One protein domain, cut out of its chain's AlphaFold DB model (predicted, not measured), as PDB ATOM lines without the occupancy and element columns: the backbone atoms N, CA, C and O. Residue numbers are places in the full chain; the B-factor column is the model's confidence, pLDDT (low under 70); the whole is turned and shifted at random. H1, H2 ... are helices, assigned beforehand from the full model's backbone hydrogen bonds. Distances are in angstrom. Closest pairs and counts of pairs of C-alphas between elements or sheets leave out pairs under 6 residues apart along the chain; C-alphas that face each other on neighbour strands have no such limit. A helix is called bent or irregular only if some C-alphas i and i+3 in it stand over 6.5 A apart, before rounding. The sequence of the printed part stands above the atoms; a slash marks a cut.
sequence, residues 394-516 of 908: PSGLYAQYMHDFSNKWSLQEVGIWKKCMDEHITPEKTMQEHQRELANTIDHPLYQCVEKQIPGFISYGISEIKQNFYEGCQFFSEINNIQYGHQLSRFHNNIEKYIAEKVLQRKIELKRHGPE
ATOM      1  N   PRO A 394      41.122  -7.248  52.337       83.44
ATOM      2  CA  PRO A 394      39.952  -7.208  53.217       83.44
ATOM      3  C   PRO A 394      40.191  -7.735  54.642       83.44
ATOM      4  O   PRO A 394      39.635  -7.190  55.597       83.44
ATOM      5  N   SER A 395      41.012  -8.778  54.807       84.88
ATOM      6  CA  SER A 395      41.306  -9.355  56.128       84.88
ATOM      7  C   SER A 395      42.290  -8.483  56.909       84.88
ATOM      8  O   SER A 395      42.140  -8.299  58.119       84.88
ATOM      9  N   GLY A 396      43.275  -7.916  56.213       86.00
ATOM     10  CA  GLY A 396      44.221  -6.952  56.754       86.00
ATOM     11  C   GLY A 396      43.555  -5.665  57.235       86.00
ATOM     12  O   GLY A 396      43.829  -5.235  58.355       86.00
ATOM     13  N   LEU A 397      42.631  -5.102  56.448       87.38
ATOM     14  CA  LEU A 397      41.850  -3.918  56.828       87.38
ATOM     15  C   LEU A 397      41.010  -4.175  58.083       87.38
ATOM     16  O   LEU A 397      41.048  -3.375  59.013       87.38
ATOM     17  N   TYR A 398      40.328  -5.324  58.156       89.56
ATOM     18  CA  TYR A 398      39.624  -5.752  59.368       89.56
ATOM     19  C   TYR A 398      40.558  -5.753  60.592       89.56
ATOM     20  O   TYR A 398      40.240  -5.146  61.616       89.56
ATOM     21  N   ALA A 399      41.726  -6.396  60.489       86.50
ATOM     22  CA  ALA A 399      42.662  -6.501  61.606       86.50
ATOM     23  C   ALA A 399      43.222  -5.129  62.018       86.50
ATOM     24  O   ALA A 399      43.328  -4.835  63.210       86.50
ATOM     25  N   GLN A 400      43.536  -4.279  61.037       88.38
ATOM     26  CA  GLN A 400      44.017  -2.919  61.254       88.38
ATOM     27  C   GLN A 400      42.969  -2.071  61.978       88.38
ATOM     28  O   GLN A 400      43.277  -1.470  63.005       88.38
ATOM     29  N   TYR A 401      41.721  -2.068  61.505       89.31
ATOM     30  CA  TYR A 401      40.654  -1.282  62.121       89.31
ATOM     31  C   TYR A 401      40.274  -1.797  63.507       89.31
ATOM     32  O   TYR A 401      40.021  -0.986  64.395       89.31
ATOM     33  N   MET A 402      40.305  -3.116  63.742       86.94
ATOM     34  CA  MET A 402      40.144  -3.681  65.089       86.94
ATOM     35  C   MET A 402      41.227  -3.167  66.043       86.94
ATOM     36  O   MET A 402      40.944  -2.798  67.185       86.94
ATOM     37  N   HIS A 403      42.475  -3.121  65.579       84.00
ATOM     38  CA  HIS A 403      43.595  -2.625  66.368       84.00
ATOM     39  C   HIS A 403      43.520  -1.106  66.611       84.00
ATOM     40  O   HIS A 403      43.755  -0.654  67.733       84.00
ATOM     41  N   ASP A 404      43.159  -0.313  65.601       82.06
ATOM     42  CA  ASP A 404      42.969   1.137  65.744       82.06
ATOM     43  C   ASP A 404      41.857   1.449  66.743       82.06
ATOM     44  O   ASP A 404      42.026   2.293  67.628       82.06
ATOM     45  N   PHE A 405      40.755   0.709  66.660       85.75
ATOM     46  CA  PHE A 405      39.656   0.805  67.604       85.75
ATOM     47  C   PHE A 405      40.088   0.437  69.036       85.75
ATOM     48  O   PHE A 405      39.814   1.180  69.979       85.75
ATOM     49  N   SER A 406      40.837  -0.657  69.205       80.12
ATOM     50  CA  SER A 406      41.402  -1.081  70.496       80.12
ATOM     51  C   SER A 406      42.307  -0.014  71.138       80.12
ATOM     52  O   SER A 406      42.211   0.261  72.339       80.12
ATOM     53  N   ASN A 407      43.160   0.635  70.339       74.88
ATOM     54  CA  ASN A 407      44.023   1.717  70.819       74.88
ATOM     55  C   ASN A 407      43.210   2.940  71.259       74.88
ATOM     56  O   ASN A 407      43.505   3.534  72.295       74.88
ATOM     57  N   LYS A 408      42.166   3.303  70.501       80.25
ATOM     58  CA  LYS A 408      41.257   4.395  70.880       80.25
ATOM     59  C   LYS A 408      40.522   4.093  72.173       80.25
ATOM     60  O   LYS A 408      40.429   4.978  73.017       80.25
ATOM     61  N   TRP A 409      40.060   2.854  72.346       82.06
ATOM     62  CA  TRP A 409      39.457   2.431  73.605       82.06
ATOM     63  C   TRP A 409      40.447   2.629  74.744       82.06
ATOM     64  O   TRP A 409      40.111   3.287  75.706       82.06
ATOM     65  N   SER A 410      41.699   2.195  74.607       73.88
ATOM     66  CA  SER A 410      42.703   2.340  75.675       73.88
ATOM     67  C   SER A 410      42.944   3.799  76.110       73.88
ATOM     68  O   SER A 410      43.272   4.051  77.268       73.88
ATOM     69  N   LEU A 411      42.765   4.768  75.203       68.44
ATOM     70  CA  LEU A 411      42.876   6.205  75.488       68.44
ATOM     71  C   LEU A 411      41.596   6.791  76.104       68.44
ATOM     72  O   LEU A 411      41.667   7.570  77.051       68.44
ATOM     73  N   GLN A 412      40.434   6.435  75.554       75.31
ATOM     74  CA  GLN A 412      39.134   7.002  75.934       75.31
ATOM     75  C   GLN A 412      38.490   6.278  77.119       75.31
ATOM     76  O   GLN A 412      37.725   6.892  77.858       75.31
ATOM     77  N   GLU A 413      38.837   5.006  77.336       78.94
ATOM     78  CA  GLU A 413      38.437   4.184  78.484       78.94
ATOM     79  C   GLU A 413      38.672   4.983  79.749       78.94
ATOM     80  O   GLU A 413      37.776   5.097  80.578       78.94
ATOM     81  N   VAL A 414      39.854   5.597  79.839       68.50
ATOM     82  CA  VAL A 414      40.232   6.471  80.934       68.50
ATOM     83  C   VAL A 414      39.095   7.487  81.135       68.50
ATOM     84  O   VAL A 414      38.337   7.375  82.105       68.50
ATOM     85  N   GLY A 415      38.887   8.433  80.221       68.62
ATOM     86  CA  GLY A 415      37.870   9.485  80.378       68.62
ATOM     87  C   GLY A 415      36.447   8.978  80.666       68.62
ATOM     88  O   GLY A 415      35.770   9.538  81.529       68.62
ATOM     89  N   ILE A 416      36.020   7.893  80.008       79.31
ATOM     90  CA  ILE A 416      34.693   7.277  80.191       79.31
ATOM     91  C   ILE A 416      34.514   6.791  81.633       79.31
ATOM     92  O   ILE A 416      33.524   7.130  82.284       79.31
ATOM     93  N   TRP A 417      35.484   6.034  82.156       76.44
ATOM     94  CA  TRP A 417      35.425   5.540  83.529       76.44
ATOM     95  C   TRP A 417      35.445   6.682  84.534       76.44
ATOM     96  O   TRP A 417      34.659   6.646  85.471       76.44
ATOM     97  N   LYS A 418      36.275   7.713  84.338       71.38
ATOM     98  CA  LYS A 418      36.296   8.868  85.244       71.38
ATOM     99  C   LYS A 418      34.969   9.588  85.284       71.38
ATOM    100  O   LYS A 418      34.474   9.818  86.371       71.38
ATOM    101  N   LYS A 419      34.378   9.898  84.131       77.44
ATOM    102  CA  LYS A 419      33.082  10.577  84.094       77.44
ATOM    103  C   LYS A 419      32.037   9.808  84.910       77.44
ATOM    104  O   LYS A 419      31.361  10.389  85.747       77.44
ATOM    105  N   CYS A 420      31.986   8.489  84.739       82.88
ATOM    106  CA  CYS A 420      31.084   7.644  85.514       82.88
ATOM    107  C   CYS A 420      31.493   7.500  86.994       82.88
ATOM    108  O   CYS A 420      30.625   7.319  87.844       82.88
ATOM    109  N   MET A 421      32.788   7.557  87.322       76.00
ATOM    110  CA  MET A 421      33.275   7.565  88.706       76.00
ATOM    111  C   MET A 421      32.927   8.880  89.395       76.00
ATOM    112  O   MET A 421      32.320   8.836  90.450       76.00
ATOM    113  N   ASP A 422      33.196  10.030  88.788       72.62
ATOM    114  CA  ASP A 422      32.851  11.349  89.326       72.62
ATOM    115  C   ASP A 422      31.328  11.481  89.558       72.62
ATOM    116  O   ASP A 422      30.896  12.097  90.530       72.62
ATOM    117  N   GLU A 423      30.508  10.852  88.706       79.62
ATOM    118  CA  GLU A 423      29.042  10.814  88.838       79.62
ATOM    119  C   GLU A 423      28.534   9.860  89.941       79.62
ATOM    120  O   GLU A 423      27.470  10.098  90.515       79.62
ATOM    121  N   HIS A 424      29.255   8.774  90.247       78.06
ATOM    122  CA  HIS A 424      28.748   7.681  91.096       78.06
ATOM    123  C   HIS A 424      29.623   7.319  92.308       78.06
ATOM    124  O   HIS A 424      29.243   6.451  93.093       78.06
ATOM    125  N   ILE A 425      30.770   7.971  92.481       70.12
ATOM    126  CA  ILE A 425      31.727   7.801  93.578       70.12
ATOM    127  C   ILE A 425      31.893   9.172  94.250       70.12
ATOM    128  O   ILE A 425      32.656  10.018  93.794       70.12
ATOM    129  N   THR A 426      31.155   9.421  95.335       62.09
ATOM    130  CA  THR A 426      31.148  10.734  96.001       62.09
ATOM    131  C   THR A 426      32.413  10.981  96.841       62.09
ATOM    132  O   THR A 426      32.876  10.074  97.534       62.09
ATOM    133  N   PRO A 427      32.967  12.207  96.866       55.97
ATOM    134  CA  PRO A 427      34.178  12.536  97.633       55.97
ATOM    135  C   PRO A 427      33.990  12.501  99.161       55.97
ATOM    136  O   PRO A 427      34.963  12.573  99.906       55.97
ATOM    137  N   GLU A 428      32.749  12.388  99.636       56.03
ATOM    138  CA  GLU A 428      32.388  12.366 101.059       56.03
ATOM    139  C   GLU A 428      32.677  11.020 101.745       56.03
ATOM    140  O   GLU A 428      32.796  10.979 102.969       56.03
ATOM    141  N   LYS A 429      32.813   9.926 100.982       62.72
ATOM    142  CA  LYS A 429      33.127   8.596 101.526       62.72
ATOM    143  C   LYS A 429      34.626   8.306 101.459       62.72
ATOM    144  O   LYS A 429      35.341   8.730 100.551       62.72
ATOM    145  N   THR A 430      35.110   7.526 102.416       60.28
ATOM    146  CA  THR A 430      36.503   7.075 102.465       60.28
ATOM    147  C   THR A 430      36.806   6.056 101.359       60.28
ATOM    148  O   THR A 430      35.946   5.282 100.941       60.28
ATOM    149  N   MET A 431      38.068   5.973 100.920       58.34
ATOM    150  CA  MET A 431      38.505   4.987  99.911       58.34
ATOM    151  C   MET A 431      38.159   3.530 100.266       58.34
ATOM    152  O   MET A 431      37.931   2.717  99.375       58.34
ATOM    153  N   GLN A 432      38.083   3.193 101.558       59.34
ATOM    154  CA  GLN A 432      37.687   1.860 102.027       59.34
ATOM    155  C   GLN A 432      36.178   1.592 101.890       59.34
ATOM    156  O   GLN A 432      35.779   0.442 101.698       59.34
ATOM    157  N   GLU A 433      35.336   2.624 101.964       64.06
ATOM    158  CA  GLU A 433      33.883   2.512 101.780       64.06
ATOM    159  C   GLU A 433      33.530   2.317 100.306       64.06
ATOM    160  O   GLU A 433      32.804   1.377  99.976       64.06
ATOM    161  N   HIS A 434      34.153   3.092  99.415       64.44
ATOM    162  CA  HIS A 434      34.027   2.904  97.964       64.44
ATOM    163  C   HIS A 434      34.490   1.517  97.522       64.44
ATOM    164  O   HIS A 434      33.871   0.884  96.670       64.44
ATOM    165  N   GLN A 435      35.539   0.990  98.155       61.59
ATOM    166  CA  GLN A 435      36.023  -0.360  97.887       61.59
ATOM    167  C   GLN A 435      35.014  -1.441  98.308       61.59
ATOM    168  O   GLN A 435      34.867  -2.433  97.598       61.59
ATOM    169  N   ARG A 436      34.293  -1.263  99.425       64.25
ATOM    170  CA  ARG A 436      33.217  -2.186  99.830       64.25
ATOM    171  C   ARG A 436      32.036  -2.141  98.864       64.25
ATOM    172  O   ARG A 436      31.531  -3.199  98.499       64.25
ATOM    173  N   GLU A 437      31.620  -0.958  98.425       68.56
ATOM    174  CA  GLU A 437      30.505  -0.804  97.476       68.56
ATOM    175  C   GLU A 437      30.835  -1.410  96.105       68.56
ATOM    176  O   GLU A 437      30.055  -2.199  95.569       68.56
ATOM    177  N   LEU A 438      32.037  -1.150  95.584       67.56
ATOM    178  CA  LEU A 438      32.503  -1.709  94.311       67.56
ATOM    179  C   LEU A 438      32.772  -3.221  94.371       67.56
ATOM    180  O   LEU A 438      32.633  -3.910  93.357       67.56
ATOM    181  N   ALA A 439      33.157  -3.754  95.538       61.47
ATOM    182  CA  ALA A 439      33.437  -5.178  95.708       61.47
ATOM    183  C   ALA A 439      32.174  -6.042  95.869       61.47
ATOM    184  O   ALA A 439      32.195  -7.222  95.491       61.47
ATOM    185  N   ASN A 440      31.087  -5.472  96.402       62.97
ATOM    186  CA  ASN A 440      29.894  -6.221  96.801       62.97
ATOM    187  C   ASN A 440      28.876  -6.441  95.669       62.97
ATOM    188  O   ASN A 440      28.100  -7.390  95.751       62.97
ATOM    189  N   THR A 441      28.887  -5.638  94.599       63.59
ATOM    190  CA  THR A 441      27.889  -5.745  93.516       63.59
ATOM    191  C   THR A 441      28.494  -5.527  92.130       63.59
ATOM    192  O   THR A 441      29.138  -4.512  91.880       63.59
ATOM    193  N   ILE A 442      28.245  -6.461  91.204       62.09
ATOM    194  CA  ILE A 442      28.632  -6.350  89.779       62.09
ATOM    195  C   ILE A 442      27.666  -5.417  89.011       62.09
ATOM    196  O   ILE A 442      28.012  -4.924  87.939       62.09
ATOM    197  N   ASP A 443      26.517  -5.095  89.615       66.56
ATOM    198  CA  ASP A 443      25.472  -4.204  89.084       66.56
ATOM    199  C   ASP A 443      25.564  -2.764  89.618       66.56
ATOM    200  O   ASP A 443      24.580  -2.026  89.626       66.56
ATOM    201  N   HIS A 444      26.739  -2.345  90.096       76.00
ATOM    202  CA  HIS A 444      26.938  -0.983  90.592       76.00
ATOM    203  C   HIS A 444      26.570   0.064  89.509       76.00
ATOM    204  O   HIS A 444      26.962  -0.117  88.350       76.00
ATOM    205  N   PRO A 445      25.902   1.188  89.851       79.50
ATOM    206  CA  PRO A 445      25.516   2.234  88.891       79.50
ATOM    207  C   PRO A 445      26.670   2.748  88.017       79.50
ATOM    208  O   PRO A 445      26.487   2.986  86.826       79.50
ATOM    209  N   LEU A 446      27.884   2.806  88.580       81.50
ATOM    210  CA  LEU A 446      29.136   3.063  87.848       81.50
ATOM    211  C   LEU A 446      29.266   2.208  86.579       81.50
ATOM    212  O   LEU A 446      29.576   2.712  85.503       81.50
ATOM    213  N   TYR A 447      29.053   0.902  86.713       83.50
ATOM    214  CA  TYR A 447      29.236  -0.059  85.635       83.50
ATOM    215  C   TYR A 447      28.163   0.097  84.557       83.50
ATOM    216  O   TYR A 447      28.486   0.050  83.372       83.50
ATOM    217  N   GLN A 448      26.921   0.368  84.965       84.06
ATOM    218  CA  GLN A 448      25.824   0.669  84.043       84.06
ATOM    219  C   GLN A 448      26.055   1.989  83.293       84.06
ATOM    220  O   GLN A 448      25.716   2.090  82.115       84.06
ATOM    221  N   CYS A 449      26.648   2.996  83.945       87.31
ATOM    222  CA  CYS A 449      27.037   4.244  83.288       87.31
ATOM    223  C   CYS A 449      28.052   3.987  82.167       87.31
ATOM    224  O   CYS A 449      27.844   4.446  81.043       87.31
ATOM    225  N   VAL A 450      29.103   3.203  82.434       86.38
ATOM    226  CA  VAL A 450      30.117   2.867  81.420       86.38
ATOM    227  C   VAL A 450      29.488   2.092  80.264       86.38
ATOM    228  O   VAL A 450      29.707   2.445  79.108       86.38
ATOM    229  N   GLU A 451      28.657   1.087  80.554       86.88
ATOM    230  CA  GLU A 451      27.973   0.281  79.534       86.88
ATOM    231  C   GLU A 451      27.074   1.120  78.615       86.88
ATOM    232  O   GLU A 451      27.092   0.927  77.399       86.88
ATOM    233  N   LYS A 452      26.364   2.117  79.159       88.62
ATOM    234  CA  LYS A 452      25.539   3.047  78.368       88.62
ATOM    235  C   LYS A 452      26.352   3.939  77.425       88.62
ATOM    236  O   LYS A 452      25.811   4.394  76.421       88.62
ATOM    237  N   GLN A 453      27.630   4.189  77.715       86.62
ATOM    238  CA  GLN A 453      28.499   5.001  76.855       86.62
ATOM    239  C   GLN A 453      29.149   4.198  75.713       86.62
ATOM    240  O   GLN A 453      29.619   4.796  74.742       86.62
ATOM    241  N   ILE A 454      29.136   2.858  75.774       86.38
ATOM    242  CA  ILE A 454      29.785   1.990  74.776       86.38
ATOM    243  C   ILE A 454      29.235   2.197  73.354       86.38
ATOM    244  O   ILE A 454      30.054   2.396  72.454       86.38
ATOM    245  N   PRO A 455      27.907   2.200  73.095       86.81
ATOM    246  CA  PRO A 455      27.398   2.362  71.731       86.81
ATOM    247  C   PRO A 455      27.834   3.689  71.100       86.81
ATOM    248  O   PRO A 455      28.287   3.713  69.957       86.81
ATOM    249  N   GLY A 456      27.788   4.779  71.875       83.81
ATOM    250  CA  GLY A 456      28.257   6.095  71.435       83.81
ATOM    251  C   GLY A 456      29.749   6.099  71.092       83.81
ATOM    252  O   GLY A 456      30.145   6.656  70.068       83.81
ATOM    253  N   PHE A 457      30.574   5.412  71.892       85.56
ATOM    254  CA  PHE A 457      31.995   5.234  71.600       85.56
ATOM    255  C   PHE A 457      32.240   4.404  70.328       85.56
ATOM    256  O   PHE A 457      33.092   4.776  69.519       85.56
ATOM    257  N   ILE A 458      31.490   3.315  70.108       86.19
ATOM    258  CA  ILE A 458      31.601   2.503  68.883       86.19
ATOM    259  C   ILE A 458      31.289   3.357  67.652       86.19
ATOM    260  O   ILE A 458      32.084   3.393  66.709       86.19
ATOM    261  N   SER A 459      30.165   4.082  67.671       84.62
ATOM    262  CA  SER A 459      29.772   4.969  66.572       84.62
ATOM    263  C   SER A 459      30.818   6.053  66.309       84.62
ATOM    264  O   SER A 459      31.172   6.285  65.151       84.62
ATOM    265  N   TYR A 460      31.362   6.666  67.365       82.75
ATOM    266  CA  TYR A 460      32.463   7.623  67.262       82.75
ATOM    267  C   TYR A 460      33.701   7.000  66.603       82.75
ATOM    268  O   TYR A 460      34.206   7.533  65.616       82.75
ATOM    269  N   GLY A 461      34.148   5.833  67.080       82.00
ATOM    270  CA  GLY A 461      35.329   5.149  66.560       82.00
ATOM    271  C   GLY A 461      35.212   4.779  65.078       82.00
ATOM    272  O   GLY A 461      36.171   4.979  64.330       82.00
ATOM    273  N   ILE A 462      34.040   4.295  64.645       83.94
ATOM    274  CA  ILE A 462      33.749   3.983  63.235       83.94
ATOM    275  C   ILE A 462      33.716   5.253  62.388       83.94
ATOM    276  O   ILE A 462      34.339   5.289  61.327       83.94
ATOM    277  N   SER A 463      33.008   6.291  62.846       78.50
ATOM    278  CA  SER A 463      32.913   7.567  62.129       78.50
ATOM    279  C   SER A 463      34.297   8.162  61.891       78.50
ATOM    280  O   SER A 463      34.647   8.526  60.772       78.50
ATOM    281  N   GLU A 464      35.142   8.133  62.916       74.31
ATOM    282  CA  GLU A 464      36.503   8.636  62.833       74.31
ATOM    283  C   GLU A 464      37.385   7.774  61.901       74.31
ATOM    284  O   GLU A 464      38.278   8.302  61.248       74.31
ATOM    285  N   ILE A 465      37.154   6.456  61.779       78.25
ATOM    286  CA  ILE A 465      37.850   5.615  60.778       78.25
ATOM    287  C   ILE A 465      37.383   5.957  59.356       78.25
ATOM    288  O   ILE A 465      38.221   6.105  58.467       78.25
ATOM    289  N   LYS A 466      36.071   6.121  59.135       76.00
ATOM    290  CA  LYS A 466      35.512   6.554  57.838       76.00
ATOM    291  C   LYS A 466      36.083   7.900  57.397       76.00
ATOM    292  O   LYS A 466      36.407   8.080  56.229       76.00
ATOM    293  N   GLN A 467      36.216   8.818  58.350       68.06
ATOM    294  CA  GLN A 467      36.801  10.134  58.148       68.06
ATOM    295  C   GLN A 467      38.302  10.022  57.849       68.06
ATOM    296  O   GLN A 467      38.761  10.522  56.829       68.06
ATOM    297  N   ASN A 468      39.065   9.291  58.662       64.81
ATOM    298  CA  ASN A 468      40.527   9.260  58.571       64.81
ATOM    299  C   ASN A 468      41.111   8.371  57.466       64.81
ATOM    300  O   ASN A 468      42.308   8.486  57.191       64.81
ATOM    301  N   PHE A 469      40.335   7.457  56.878       72.19
ATOM    302  CA  PHE A 469      40.838   6.487  55.906       72.19
ATOM    303  C   PHE A 469      39.882   6.334  54.722       72.19
ATOM    304  O   PHE A 469      38.714   5.988  54.895       72.19
ATOM    305  N   TYR A 470      40.407   6.493  53.503       73.62
ATOM    306  CA  TYR A 470      39.651   6.258  52.267       73.62
ATOM    307  C   TYR A 470      39.065   4.834  52.221       73.62
ATOM    308  O   TYR A 470      37.876   4.647  51.966       73.62
ATOM    309  N   GLU A 471      39.867   3.828  52.585       76.75
ATOM    310  CA  GLU A 471      39.423   2.432  52.687       76.75
ATOM    311  C   GLU A 471      38.451   2.229  53.841       76.75
ATOM    312  O   GLU A 471      37.671   1.289  53.807       76.75
ATOM    313  N   GLY A 472      38.505   3.070  54.875       77.62
ATOM    314  CA  GLY A 472      37.568   3.030  55.991       77.62
ATOM    315  C   GLY A 472      36.174   3.379  55.492       77.62
ATOM    316  O   GLY A 472      35.225   2.639  55.738       77.62
ATOM    317  N   CYS A 473      36.066   4.444  54.693       76.56
ATOM    318  CA  CYS A 473      34.823   4.787  54.005       76.56
ATOM    319  C   CYS A 473      34.302   3.590  53.196       76.56
ATOM    320  O   CYS A 473      33.174   3.153  53.409       76.56
ATOM    321  N   GLN A 474      35.138   3.002  52.332       76.19
ATOM    322  CA  GLN A 474      34.729   1.879  51.480       76.19
ATOM    323  C   GLN A 474      34.335   0.624  52.272       76.19
ATOM    324  O   GLN A 474      33.298   0.032  51.969       76.19
ATOM    325  N   PHE A 475      35.124   0.253  53.286       81.56
ATOM    326  CA  PHE A 475      34.922  -0.927  54.134       81.56
ATOM    327  C   PHE A 475      33.598  -0.868  54.900       81.56
ATOM    328  O   PHE A 475      32.922  -1.883  55.043       81.56
ATOM    329  N   PHE A 476      33.210   0.323  55.364       81.00
ATOM    330  CA  PHE A 476      31.979   0.555  56.118       81.00
ATOM    331  C   PHE A 476      30.828   1.128  55.262       81.00
ATOM    332  O   PHE A 476      29.885   1.704  55.819       81.00
ATOM    333  N   SER A 477      30.919   1.034  53.929       74.25
ATOM    334  CA  SER A 477      29.855   1.447  53.002       74.25
ATOM    335  C   SER A 477      29.049   0.248  52.510       74.25
ATOM    336  O   SER A 477      29.612  -0.793  52.170       74.25
ATOM    337  N   GLU A 478      27.733   0.417  52.397       64.94
ATOM    338  CA  GLU A 478      26.827  -0.635  51.916       64.94
ATOM    339  C   GLU A 478      27.035  -0.967  50.429       64.94
ATOM    340  O   GLU A 478      26.771  -2.086  49.998       64.94
ATOM    341  N   ILE A 479      27.584  -0.031  49.646       62.41
ATOM    342  CA  ILE A 479      27.820  -0.182  48.198       62.41
ATOM    343  C   ILE A 479      28.853  -1.286  47.897       62.41
ATOM    344  O   ILE A 479      28.766  -1.945  46.864       62.41
ATOM    345  N   ASN A 480      29.795  -1.551  48.811       64.69
ATOM    346  CA  ASN A 480      30.875  -2.530  48.617       64.69
ATOM    347  C   ASN A 480      30.644  -3.853  49.369       64.69
ATOM    348  O   ASN A 480      31.597  -4.565  49.703       64.69
ATOM    349  N   ASN A 481      29.380  -4.212  49.625       62.81
ATOM    350  CA  ASN A 481      29.026  -5.394  50.416       62.81
ATOM    351  C   ASN A 481      29.577  -6.708  49.821       62.81
ATOM    352  O   ASN A 481      29.927  -7.627  50.556       62.81
ATOM    353  N   ILE A 482      29.742  -6.773  48.495       67.19
ATOM    354  CA  ILE A 482      30.324  -7.932  47.794       67.19
ATOM    355  C   ILE A 482      31.803  -8.139  48.173       67.19
ATOM    356  O   ILE A 482      32.254  -9.276  48.285       67.19
ATOM    357  N   GLN A 483      32.559  -7.060  48.401       71.19
ATOM    358  CA  GLN A 483      33.993  -7.130  48.698       71.19
ATOM    359  C   GLN A 483      34.286  -7.241  50.203       71.19
ATOM    360  O   GLN A 483      35.220  -7.944  50.593       71.19
ATOM    361  N   TYR A 484      33.503  -6.562  51.051       78.38
ATOM    362  CA  TYR A 484      33.800  -6.431  52.487       78.38
ATOM    363  C   TYR A 484      32.727  -6.994  53.428       78.38
ATOM    364  O   TYR A 484      32.992  -7.097  54.625       78.38
ATOM    365  N   GLY A 485      31.554  -7.407  52.936       78.06
ATOM    366  CA  GLY A 485      30.377  -7.693  53.768       78.06
ATOM    367  C   GLY A 485      30.611  -8.693  54.905       78.06
ATOM    368  O   GLY A 485      30.265  -8.425  56.056       78.06
ATOM    369  N   HIS A 486      31.288  -9.813  54.626       84.31
ATOM    370  CA  HIS A 486      31.640 -10.793  55.662       84.31
ATOM    371  C   HIS A 486      32.586 -10.208  56.730       84.31
ATOM    372  O   HIS A 486      32.406 -10.445  57.925       84.31
ATOM    373  N   GLN A 487      33.596  -9.434  56.318       86.19
ATOM    374  CA  GLN A 487      34.563  -8.840  57.248       86.19
ATOM    375  C   GLN A 487      33.942  -7.714  58.080       86.19
ATOM    376  O   GLN A 487      34.266  -7.583  59.258       86.19
ATOM    377  N   LEU A 488      33.023  -6.942  57.498       85.00
ATOM    378  CA  LEU A 488      32.272  -5.899  58.189       85.00
ATOM    379  C   LEU A 488      31.367  -6.487  59.283       85.00
ATOM    380  O   LEU A 488      31.404  -6.033  60.426       85.00
ATOM    381  N   SER A 489      30.611  -7.542  58.969       84.75
ATOM    382  CA  SER A 489      29.794  -8.255  59.963       84.75
ATOM    383  C   SER A 489      30.658  -8.813  61.103       84.75
ATOM    384  O   SER A 489      30.374  -8.608  62.286       84.75
ATOM    385  N   ARG A 490      31.796  -9.430  60.757       88.00
ATOM    386  CA  ARG A 490      32.774  -9.926  61.733       88.00
ATOM    387  C   ARG A 490      33.356  -8.810  62.611       88.00
ATOM    388  O   ARG A 490      33.586  -9.044  63.796       88.00
ATOM    389  N   PHE A 491      33.607  -7.628  62.050       89.44
ATOM    390  CA  PHE A 491      34.102  -6.454  62.775       89.44
ATOM    391  C   PHE A 491      33.136  -6.012  63.871       89.44
ATOM    392  O   PHE A 491      33.548  -5.920  65.027       89.44
ATOM    393  N   HIS A 492      31.857  -5.815  63.538       87.25
ATOM    394  CA  HIS A 492      30.847  -5.397  64.513       87.25
ATOM    395  C   HIS A 492      30.735  -6.384  65.681       87.25
ATOM    396  O   HIS A 492      30.894  -5.985  66.835       87.25
ATOM    397  N   ASN A 493      30.605  -7.682  65.384       86.81
ATOM    398  CA  ASN A 493      30.497  -8.722  66.412       86.81
ATOM    399  C   ASN A 493      31.729  -8.773  67.334       86.81
ATOM    400  O   ASN A 493      31.612  -8.947  68.548       86.81
ATOM    401  N   ASN A 494      32.931  -8.627  66.770       90.69
ATOM    402  CA  ASN A 494      34.164  -8.742  67.547       90.69
ATOM    403  C   ASN A 494      34.491  -7.481  68.349       90.69
ATOM    404  O   ASN A 494      35.106  -7.606  69.407       90.69
ATOM    405  N   ILE A 495      34.082  -6.291  67.897       89.25
ATOM    406  CA  ILE A 495      34.226  -5.063  68.690       89.25
ATOM    407  C   ILE A 495      33.362  -5.112  69.935       89.25
ATOM    408  O   ILE A 495      33.868  -4.845  71.023       89.25
ATOM    409  N   GLU A 496      32.086  -5.464  69.792       85.50
ATOM    410  CA  GLU A 496      31.170  -5.526  70.933       85.50
ATOM    411  C   GLU A 496      31.694  -6.504  71.986       85.50
ATOM    412  O   GLU A 496      31.810  -6.155  73.163       85.50
ATOM    413  N   LYS A 497      32.139  -7.685  71.539       88.44
ATOM    414  CA  LYS A 497      32.780  -8.675  72.406       88.44
ATOM    415  C   LYS A 497      34.063  -8.146  73.055       88.44
ATOM    416  O   LYS A 497      34.238  -8.305  74.261       88.44
ATOM    417  N   TYR A 498      34.947  -7.504  72.289       88.06
ATOM    418  CA  TYR A 498      36.205  -6.951  72.800       88.06
ATOM    419  C   TYR A 498      35.974  -5.903  73.895       88.06
ATOM    420  O   TYR A 498      36.597  -5.974  74.955       88.06
ATOM    421  N   ILE A 499      35.070  -4.943  73.670       87.00
ATOM    422  CA  ILE A 499      34.779  -3.907  74.670       87.00
ATOM    423  C   ILE A 499      34.144  -4.539  75.909       87.00
ATOM    424  O   ILE A 499      34.558  -4.215  77.021       87.00
ATOM    425  N   ALA A 500      33.195  -5.463  75.739       85.56
ATOM    426  CA  ALA A 500      32.573  -6.162  76.861       85.56
ATOM    427  C   ALA A 500      33.617  -6.902  77.719       85.56
ATOM    428  O   ALA A 500      33.605  -6.788  78.945       85.56
ATOM    429  N   GLU A 501      34.575  -7.592  77.088       86.25
ATOM    430  CA  GLU A 501      35.693  -8.242  77.780       86.25
ATOM    431  C   GLU A 501      36.594  -7.233  78.508       86.25
ATOM    432  O   GLU A 501      36.976  -7.479  79.653       86.25
ATOM    433  N   LYS A 502      36.914  -6.084  77.896       85.19
ATOM    434  CA  LYS A 502      37.736  -5.036  78.529       85.19
ATOM    435  C   LYS A 502      37.049  -4.373  79.712       85.19
ATOM    436  O   LYS A 502      37.667  -4.199  80.762       85.19
ATOM    437  N   VAL A 503      35.765  -4.070  79.577       84.69
ATOM    438  CA  VAL A 503      34.946  -3.551  80.671       84.69
ATOM    439  C   VAL A 503      34.887  -4.573  81.805       84.69
ATOM    440  O   VAL A 503      35.131  -4.210  82.953       84.69
ATOM    441  N   LEU A 504      34.666  -5.858  81.509       83.69
ATOM    442  CA  LEU A 504      34.672  -6.920  82.518       83.69
ATOM    443  C   LEU A 504      36.038  -7.074  83.208       83.69
ATOM    444  O   LEU A 504      36.085  -7.190  84.433       83.69
ATOM    445  N   GLN A 505      37.144  -7.036  82.456       82.69
ATOM    446  CA  GLN A 505      38.503  -7.037  83.018       82.69
ATOM    447  C   GLN A 505      38.670  -5.889  84.017       82.69
ATOM    448  O   GLN A 505      39.093  -6.122  85.150       82.69
ATOM    449  N   ARG A 506      38.240  -4.675  83.648       78.12
ATOM    450  CA  ARG A 506      38.319  -3.509  84.532       78.12
ATOM    451  C   ARG A 506      37.419  -3.634  85.762       78.12
ATOM    452  O   ARG A 506      37.862  -3.306  86.859       78.12
ATOM    453  N   LYS A 507      36.200  -4.173  85.620       79.56
ATOM    454  CA  LYS A 507      35.312  -4.496  86.757       79.56
ATOM    455  C   LYS A 507      36.001  -5.437  87.752       79.56
ATOM    456  O   LYS A 507      35.958  -5.213  88.960       79.56
ATOM    457  N   ILE A 508      36.661  -6.485  87.251       77.50
ATOM    458  CA  ILE A 508      37.382  -7.462  88.082       77.50
ATOM    459  C   ILE A 508      38.595  -6.815  88.766       77.50
ATOM    460  O   ILE A 508      38.833  -7.074  89.947       77.50
ATOM    461  N   GLU A 509      39.349  -5.972  88.059       75.50
ATOM    462  CA  GLU A 509      40.484  -5.236  88.626       75.50
ATOM    463  C   GLU A 509      40.052  -4.259  89.720       75.50
ATOM    464  O   GLU A 509      40.641  -4.272  90.798       75.50
ATOM    465  N   LEU A 510      38.995  -3.472  89.495       73.62
ATOM    466  CA  LEU A 510      38.428  -2.573  90.508       73.62
ATOM    467  C   LEU A 510      37.946  -3.352  91.740       73.62
ATOM    468  O   LEU A 510      38.192  -2.936  92.871       73.62
ATOM    469  N   LYS A 511      37.351  -4.533  91.539       71.88
ATOM    470  CA  LYS A 511      36.932  -5.425  92.629       71.88
ATOM    471  C   LYS A 511      38.108  -5.991  93.437       71.88
ATOM    472  O   LYS A 511      37.982  -6.160  94.648       71.88
ATOM    473  N   ARG A 512      39.236  -6.315  92.794       71.50
ATOM    474  CA  ARG A 512      40.400  -6.956  93.446       71.50
ATOM    475  C   ARG A 512      41.418  -5.962  94.009       71.50
ATOM    476  O   ARG A 512      42.001  -6.226  95.055       71.50
ATOM    477  N   HIS A 513      41.625  -4.843  93.322       69.94
ATOM    478  CA  HIS A 513      42.730  -3.903  93.538       69.94
ATOM    479  C   HIS A 513      42.267  -2.436  93.610       69.94
ATOM    480  O   HIS A 513      43.093  -1.539  93.469       69.94
ATOM    481  N   GLY A 514      40.968  -2.188  93.834       67.62
ATOM    482  CA  GLY A 514      40.289  -0.883  93.761       67.62
ATOM    483  C   GLY A 514      41.142   0.365  94.035       67.62
ATOM    484  O   GLY A 514      41.281   1.182  93.128       67.62
ATOM    485  N   PRO A 515      41.777   0.511  95.216       66.19
ATOM    486  CA  PRO A 515      42.577   1.694  95.539       66.19
ATOM    487  C   PRO A 515      43.778   1.904  94.608       66.19
ATOM    488  O   PRO A 515      44.049   3.025  94.194       66.19
ATOM    489  N   GLU A 516      44.494   0.842  94.237       69.94
ATOM    490  CA  GLU A 516      45.664   0.944  93.354       69.94
ATOM    491  C   GLU A 516      45.266   1.246  91.908       69.94
ATOM    492  O   GLU A 516      45.995   1.950  91.215       69.94
TER     493      GLU A 516
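What this domain is: This is residues 394 to 516 of the 908 residues of an uncharacterized protein of Halobacteriovoraceae bacterium (UniProt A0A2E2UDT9). The model is a long rod of three helical lengths that run from end to end, back, and over again: H1, the bent H3 and the long H5. H1 crosses the rod slantwise, from beside the first part of H5 at one end to beside arm H3a of H3 towards the other; the short H2 caps that far end, and the short H4 lies across the opposite end, where H3 turns into H5. The printed part has 123 residues with five named helices, in the order H1, H2, H3, H4, H5, and no named strand; its class is all helix. It is loose, with a radius of gyration of the C-alphas of 17.5 A and spans of 56 by 21 by 20 A.

Where its parts are: H1, residues 394 to 424, begins with C-alpha 394 at (39.952, -7.208, 53.217) and is 42.2 A long, with a kink of 39 degrees near residue 411. H2 holds residues 431 to 440. H3, residues 445 to 468, was assigned by its hydrogen bonds as one helix but is bent, with C-alphas 452 and 455 6.9 A apart; its arms are H3a, residues 445 to 452, and H3b, residues 455 to 468, which is 19.8 A long and ends with C-alpha 468 at (40.527, 9.260, 58.571). H4 holds residues 470 to 475. H5, residues 478 to 516, is 45.5 A long and ends with C-alpha 516 at (45.664, 0.944, 93.354); it has a kink of 96 degrees near residue 485 and is irregular, with C-alphas 512 and 515 9.2 A apart.

How they stand to each other: The hub is H5. With residues 483 to 499 alone it touches H1, the same way at a steep tilt of 37 degrees, only just past shallow; the closest C-alphas, of Pro 394 and Tyr 484, are 6.2 A apart. With residues 510 to 515 alone it touches H2, closest at the C-alphas of Ala 439 and Lys 511, 4.7 A. H4 and H5 only just touch, with 3 pairs of C-alphas within 8 A, the closest those of Phe 475 and Tyr 484, 5.9 A. H1 touches H3a with residues 416 to 424 alone, opposite ways at a shallow tilt of 32 degrees, only just short of steep; the closest C-alphas, of Cys 420 and Leu 446, are 5.5 A apart. H3b and H5 are near each other, while H2 and H4 are apart. Every O i to N i+4 pair is within hydrogen-bond range in H2, H3a, H3b and H4; in H1 25 of 27 are, in H5 29 of 35.

The domain as a whole: The C-alphas farthest apart, of Glu 428 and Ile 482, are 57.0 A apart. The printed part has no cut and no long link. Mean pLDDT of the printed part is 77.1; 32 residues are under 70, among them residues 426 to 443.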